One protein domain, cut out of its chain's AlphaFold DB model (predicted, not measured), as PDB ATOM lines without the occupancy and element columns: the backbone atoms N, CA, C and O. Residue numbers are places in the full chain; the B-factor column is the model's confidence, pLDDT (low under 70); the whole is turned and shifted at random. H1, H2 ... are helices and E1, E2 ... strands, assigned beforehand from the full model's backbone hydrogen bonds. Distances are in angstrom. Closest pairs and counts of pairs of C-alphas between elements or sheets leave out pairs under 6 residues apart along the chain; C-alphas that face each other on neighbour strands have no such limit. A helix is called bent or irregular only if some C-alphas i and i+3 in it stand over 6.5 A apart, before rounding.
ATOM      1  N   ILE A   4     143.553 203.057 244.224       97.94
ATOM      2  CA  ILE A   4     142.139 202.690 244.142       97.94
ATOM      3  C   ILE A   4     141.986 201.760 242.946       97.94
ATOM      4  O   ILE A   4     142.391 202.127 241.844       97.94
ATOM      5  N   ASP A   5     141.416 200.580 243.170       97.94
ATOM      6  CA  ASP A   5     140.961 199.728 242.075       97.94
ATOM      7  C   ASP A   5     139.639 200.289 241.545       97.94
ATOM      8  O   ASP A   5     138.605 200.258 242.214       97.94
ATOM      9  N   ALA A   6     139.692 200.882 240.360       98.44
ATOM     10  CA  ALA A   6     138.546 201.567 239.788       98.44
ATOM     11  C   ALA A   6     137.461 200.610 239.267       98.44
ATOM     12  O   ALA A   6     136.386 201.099 238.928       98.44
ATOM     13  N   HIS A   7     137.722 199.297 239.162       98.56
ATOM     14  CA  HIS A   7     136.788 198.369 238.524       98.56
ATOM     15  C   HIS A   7     137.023 196.910 238.940       98.56
ATOM     16  O   HIS A   7     137.930 196.253 238.434       98.56
ATOM     17  N   GLN A   8     136.123 196.355 239.753       97.94
ATOM     18  CA  GLN A   8     136.070 194.915 240.041       97.94
ATOM     19  C   GLN A   8     134.631 194.416 240.201       97.94
ATOM     20  O   GLN A   8     133.703 195.211 240.346       97.94
ATOM     21  N   HIS A   9     134.467 193.094 240.209       97.19
ATOM     22  CA  HIS A   9     133.183 192.424 240.382       97.19
ATOM     23  C   HIS A   9     133.246 191.365 241.487       97.19
ATOM     24  O   HIS A   9     134.239 190.649 241.623       97.19
ATOM     25  N   PHE A  10     132.125 191.191 242.184       97.06
ATOM     26  CA  PHE A  10     131.851 190.021 243.014       97.06
ATOM     27  C   PHE A  10     130.704 189.231 242.411       97.06
ATOM     28  O   PHE A  10     129.781 189.806 241.837       97.06
ATOM     29  N   TRP A  11     130.739 187.914 242.574       96.88
ATOM     30  CA  TRP A  11     129.645 187.067 242.127       96.88
ATOM     31  C   TRP A  11     129.534 185.794 242.958       96.88
ATOM     32  O   TRP A  11     130.505 185.282 243.522       96.88
ATOM     33  N   ASP A  12     128.311 185.272 242.986       95.88
ATOM     34  CA  ASP A  12     127.971 183.954 243.501       95.88
ATOM     35  C   ASP A  12     127.296 183.174 242.371       95.88
ATOM     36  O   ASP A  12     126.280 183.621 241.834       95.88
ATOM     37  N   LEU A  13     127.855 182.015 242.015       94.88
ATOM     38  CA  LEU A  13     127.337 181.148 240.957       94.88
ATOM     39  C   LEU A  13     125.933 180.603 241.259       94.88
ATOM     40  O   LEU A  13     125.241 180.171 240.341       94.88
ATOM     41  N   ALA A  14     125.495 180.626 242.520       94.38
ATOM     42  CA  ALA A  14     124.123 180.294 242.891       94.38
ATOM     43  C   ALA A  14     123.125 181.427 242.579       94.38
ATOM     44  O   ALA A  14     121.915 181.196 242.628       94.38
ATOM     45  N   THR A  15     123.598 182.640 242.261       94.25
ATOM     46  CA  THR A  15     122.734 183.778 241.914       94.25
ATOM     47  C   THR A  15     122.090 183.552 240.543       94.25
ATOM     48  O   THR A  15     122.814 183.468 239.545       94.25
ATOM     49  N   PRO A  16     120.748 183.497 240.448       92.50
ATOM     50  CA  PRO A  16     120.063 183.294 239.176       92.50
ATOM     51  C   PRO A  16     120.306 184.442 238.188       92.50
ATOM     52  O   PRO A  16     120.372 185.603 238.585       92.50
ATOM     53  N   GLY A  17     120.358 184.124 236.893       89.00
ATOM     54  CA  GLY A  17     120.443 185.115 235.812       89.00
ATOM     55  C   GLY A  17     121.857 185.427 235.312       89.00
ATOM     56  O   GLY A  17     121.994 186.149 234.329       89.00
ATOM     57  N   HIS A  18     122.899 184.856 235.924       84.94
ATOM     58  CA  HIS A  18     124.249 184.897 235.366       84.94
ATOM     59  C   HIS A  18     124.424 183.807 234.304       84.94
ATOM     60  O   HIS A  18     124.341 182.617 234.597       84.94
ATOM     61  N   GLU A  19     124.699 184.214 233.067       91.06
ATOM     62  CA  GLU A  19     125.056 183.295 231.973       91.06
ATOM     63  C   GLU A  19     126.577 183.071 231.872       91.06
ATOM     64  O   GLU A  19     127.052 182.227 231.111       91.06
ATOM     65  N   TRP A  20     127.353 183.830 232.650       92.62
ATOM     66  CA  TRP A  20     128.811 183.817 232.684       92.62
ATOM     67  C   TRP A  20     129.312 184.185 234.097       92.62
ATOM     68  O   TRP A  20     128.670 185.017 234.741       92.62
ATOM     69  N   PRO A  21     130.451 183.640 234.579       94.06
ATOM     70  CA  PRO A  21     131.311 182.643 233.931       94.06
ATOM     71  C   PRO A  21     130.669 181.252 233.860       94.06
ATOM     72  O   PRO A  21     129.834 180.891 234.680       94.06
ATOM     73  N   THR A  22     131.082 180.456 232.872       94.81
ATOM     74  CA  THR A  22     130.662 179.053 232.685       94.81
ATOM     75  C   THR A  22     131.764 178.094 233.162       94.81
ATOM     76  O   THR A  22     132.903 178.534 233.350       94.81
ATOM     77  N   PRO A  23     131.510 176.775 233.284       96.06
ATOM     78  CA  PRO A  23     132.546 175.807 233.658       96.06
ATOM     79  C   PRO A  23     133.777 175.796 232.737       96.06
ATOM     80  O   PRO A  23     134.844 175.342 233.144       96.06
ATOM     81  N   ALA A  24     133.656 176.317 231.509       97.25
ATOM     82  CA  ALA A  24     134.783 176.460 230.593       97.25
ATOM     83  C   ALA A  24     135.852 177.446 231.112       97.25
ATOM     84  O   ALA A  24     137.029 177.288 230.795       97.25
ATOM     85  N   GLN A  25     135.480 178.434 231.938       97.06
ATOM     86  CA  GLN A  25     136.416 179.361 232.584       97.06
ATOM     87  C   GLN A  25     136.820 178.876 233.986       97.06
ATOM     88  O   GLN A  25     136.606 179.570 234.979       97.06
ATOM     89  N   ALA A  26     137.435 177.694 234.075       96.50
ATOM     90  CA  ALA A  26     137.712 177.003 235.343       96.50
ATOM     91  C   ALA A  26     138.380 177.867 236.434       96.50
ATOM     92  O   ALA A  26     138.052 177.726 237.607       96.50
ATOM     93  N   ALA A  27     139.277 178.790 236.066       96.06
ATOM     94  CA  ALA A  27     139.973 179.660 237.021       96.06
ATOM     95  C   ALA A  27     139.043 180.629 237.774       96.06
ATOM     96  O   ALA A  27     139.327 180.998 238.911       96.06
ATOM     97  N   ILE A  28     137.940 181.032 237.141       96.25
ATOM     98  CA  ILE A  28     136.991 182.017 237.673       96.25
ATOM     99  C   ILE A  28     135.585 181.436 237.869       96.25
ATOM    100  O   ILE A  28     134.688 182.128 238.340       96.25
ATOM    101  N   HIS A  29     135.380 180.153 237.559       96.94
ATOM    102  CA  HIS A  29     134.125 179.446 237.793       96.94
ATOM    103  C   HIS A  29     134.002 178.999 239.261       96.94
ATOM    104  O   HIS A  29     133.949 177.813 239.588       96.94
ATOM    105  N   ARG A  30     133.982 179.988 240.154       96.44
ATOM    106  CA  ARG A  30     133.731 179.873 241.597       96.44
ATOM    107  C   ARG A  30     133.149 181.186 242.118       96.44
ATOM    108  O   ARG A  30     133.112 182.160 241.377       96.44
ATOM    109  N   ASN A  31     132.765 181.228 243.387       97.50
ATOM    110  CA  ASN A  31     132.324 182.464 244.033       97.50
ATOM    111  C   ASN A  31     133.525 183.367 244.352       97.50
ATOM    112  O   ASN A  31     134.585 182.866 244.741       97.50
ATOM    113  N   PHE A  32     133.336 184.678 244.213       97.94
ATOM    114  CA  PHE A  32     134.305 185.699 244.610       97.94
ATOM    115  C   PHE A  32     133.620 186.766 245.453       97.94
ATOM    116  O   PHE A  32     132.579 187.301 245.066       97.94
ATOM    117  N   GLY A  33     134.225 187.090 246.592       97.94
ATOM    118  CA  GLY A  33     133.737 188.111 247.506       97.94
ATOM    119  C   GLY A  33     134.851 188.956 248.128       97.94
ATOM    120  O   GLY A  33     136.025 188.836 247.769       97.94
ATOM    121  N   PRO A  34     134.508 189.804 249.113       97.88
ATOM    122  CA  PRO A  34     135.462 190.730 249.724       97.88
ATOM    123  C   PRO A  34     136.693 190.061 250.349       97.88
ATOM    124  O   PRO A  34     137.772 190.645 250.345       97.88
ATOM    125  N   ALA A  35     136.551 188.842 250.880       98.06
ATOM    126  CA  ALA A  35     137.669 188.103 251.467       98.06
ATOM    127  C   ALA A  35     138.728 187.725 250.419       98.06
ATOM    128  O   ALA A  35     139.920 187.851 250.696       98.06
ATOM    129  N   ASP A  36     138.301 187.327 249.216       98.00
ATOM    130  CA  ASP A  36     139.209 187.035 248.105       98.00
ATOM    131  C   ASP A  36     139.976 188.298 247.696       98.00
ATOM    132  O   ASP A  36     141.200 188.272 247.594       98.00
ATOM    133  N   LEU A  37     139.277 189.431 247.557       97.88
ATOM    134  CA  LEU A  37     139.913 190.706 247.217       97.88
ATOM    135  C   LEU A  37     140.961 191.121 248.258       97.88
ATOM    136  O   LEU A  37     142.057 191.537 247.895       97.88
ATOM    137  N   LEU A  38     140.639 191.008 249.548       96.75
ATOM    138  CA  LEU A  38     141.572 191.352 250.625       96.75
ATOM    139  C   LEU A  38     142.813 190.454 250.620       96.75
ATOM    140  O   LEU A  38     143.911 190.941 250.893       96.75
ATOM    141  N   GLN A  39     142.647 189.168 250.303       97.44
ATOM    142  CA  GLN A  39     143.764 188.236 250.187       97.44
ATOM    143  C   GLN A  39     144.689 188.620 249.025       97.44
ATOM    144  O   GLN A  39     145.898 188.736 249.223       97.44
ATOM    145  N   GLU A  40     144.135 188.863 247.837       95.62
ATOM    146  CA  GLU A  40     144.925 189.210 246.646       95.62
ATOM    147  C   GLU A  40     145.574 190.599 246.761       95.62
ATOM    148  O   GLU A  40     146.702 190.820 246.318       95.62
ATOM    149  N   ALA A  41     144.904 191.544 247.424       96.56
ATOM    150  CA  ALA A  41     145.410 192.896 247.619       96.56
ATOM    151  C   ALA A  41     146.471 193.017 248.728       96.56
ATOM    152  O   ALA A  41     146.988 194.115 248.934       96.56
ATOM    153  N   ALA A  42     146.833 191.938 249.433       96.38
ATOM    154  CA  ALA A  42     147.689 191.995 250.624       96.38
ATOM    155  C   ALA A  42     149.058 192.676 250.401       96.38
ATOM    156  O   ALA A  42     149.615 193.267 251.327       96.38
ATOM    157  N   ALA A  43     149.598 192.616 249.181       96.00
ATOM    158  CA  ALA A  43     150.875 193.240 248.815       96.00
ATOM    159  C   ALA A  43     150.733 194.627 248.153       96.00
ATOM    160  O   ALA A  43     151.733 195.259 247.808       96.00
ATOM    161  N   VAL A  44     149.505 195.109 247.956       95.62
ATOM    162  CA  VAL A  44     149.198 196.369 247.274       95.62
ATOM    163  C   VAL A  44     148.743 197.391 248.318       95.62
ATOM    164  O   VAL A  44     147.959 197.056 249.202       95.62
ATOM    165  N   PRO A  45     149.153 198.671 248.234       96.44
ATOM    166  CA  PRO A  45     148.613 199.730 249.089       96.44
ATOM    167  C   PRO A  45     147.201 200.150 248.629       96.44
ATOM    168  O   PRO A  45     146.935 201.335 248.380       96.44
ATOM    169  N   LEU A  46     146.313 199.164 248.465       97.19
ATOM    170  CA  LEU A  46     144.930 199.334 248.048       97.19
ATOM    171  C   LEU A  46     144.167 200.043 249.168       97.19
ATOM    172  O   LEU A  46     144.005 199.524 250.267       97.19
ATOM    173  N   ALA A  47     143.724 201.261 248.888       97.31
ATOM    174  CA  ALA A  47     142.956 202.083 249.814       97.31
ATOM    175  C   ALA A  47     141.443 201.893 249.644       97.31
ATOM    176  O   ALA A  47     140.676 202.290 250.519       97.31
ATOM    177  N   GLY A  48     141.011 201.326 248.518       97.25
ATOM    178  CA  GLY A  48     139.608 201.139 248.194       97.25
ATOM    179  C   GLY A  48     139.408 200.626 246.775       97.25
ATOM    180  O   GLY A  48     140.353 200.512 245.995       97.25
ATOM    181  N   THR A  49     138.159 200.318 246.464       98.38
ATOM    182  CA  THR A  49     137.736 199.686 245.216       98.38
ATOM    183  C   THR A  49     136.326 200.154 244.854       98.38
ATOM    184  O   THR A  49     135.544 200.495 245.746       98.38
ATOM    185  N   ILE A  50     136.003 200.173 243.561       98.50
ATOM    186  CA  ILE A  50     134.639 200.343 243.059       98.50
ATOM    187  C   ILE A  50     134.096 198.981 242.616       98.50
ATOM    188  O   ILE A  50     134.676 198.324 241.752       98.50
ATOM    189  N   LEU A  51     132.982 198.569 243.226       98.19
ATOM    190  CA  LEU A  51     132.198 197.411 242.798       98.19
ATOM    191  C   LEU A  51     131.329 197.800 241.599       98.19
ATOM    192  O   LEU A  51     130.621 198.808 241.668       98.19
ATOM    193  N   VAL A  52     131.385 196.993 240.541       97.19
ATOM    194  CA  VAL A  52     130.614 197.159 239.302       97.19
ATOM    195  C   VAL A  52     129.638 196.006 239.117       97.19
ATOM    196  O   VAL A  52     130.007 194.855 239.450       97.19
TER     197      VAL A  52
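AT A GLANCE: This is residues 4 to 52 of the 52 residues of the protein "Putative TIM-barrel fold metal-dependent hydrolase" of Novosphingobium sp. SG917 (UniProt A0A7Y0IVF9). Two short parallel strands, E1 and E2, lie side by side at one end of an elongated model, with a single helix, H1, across from them; a long loop, residues 9 to 33, leaves E1, makes the far end and folds back to H1. The printed part has 49 residues, with the named elements E1, H1 and E2 in that order, and its one sheet, E1 = E2, is parallel. The class is mixed, helices and strands, though under half of the residues are in named elements. The whole is loose, with a radius of gyration of the C-alphas of 12.2 A and spans of 33 by 19 by 14 A.

HOW THE PARTS SIT: Begin with E1, residues 4 to 8, and look for its parallel neighbour E2, residues 46 to 51; the angle between their directions is 31 degrees. The C-alphas of Asp 5 and Thr 49 face each other at 4.5 A. Look next at N 50 and O 5, 2.9 A apart, and at N 5 and O 48, 3.0 A apart, both within hydrogen-bond range. Between these strands along the chain comes H1, residues 34 to 43. E1, H1 and E2 form a strand-helix-strand unit, two parallel neighbour strands with a helix between them in the chain, and its crossover is right-handed. In H1, 5 of 6 O i to N i+4 pairs are within hydrogen-bond range.

IN THESE COORDINATES: Find C-alpha 4 at (142.139, 202.690, 244.142); from there E1 runs 10.7 A to C-alpha 8. Find C-alpha 34 at (135.462, 190.730, 249.724), where H1 begins; it runs 15.6 A to C-alpha 43. H1 is irregular: C-alphas 40 and 43 are 7.5 A apart. E2 runs 13.9 A from C-alpha 46 to C-alpha 51 at (132.198, 197.411, 242.798).

THE WHOLE: The two C-alphas farthest apart are those of Pro 16 and Pro 45, 34.4 A. The link from E1 to H1 is long, 25 residues, and that from H1 to E2 is tight, 2 residues. The printed part has no cut and ends at Val 52, the chain's last residue. Its mean pLDDT is 96.2, and no printed residue is under 70.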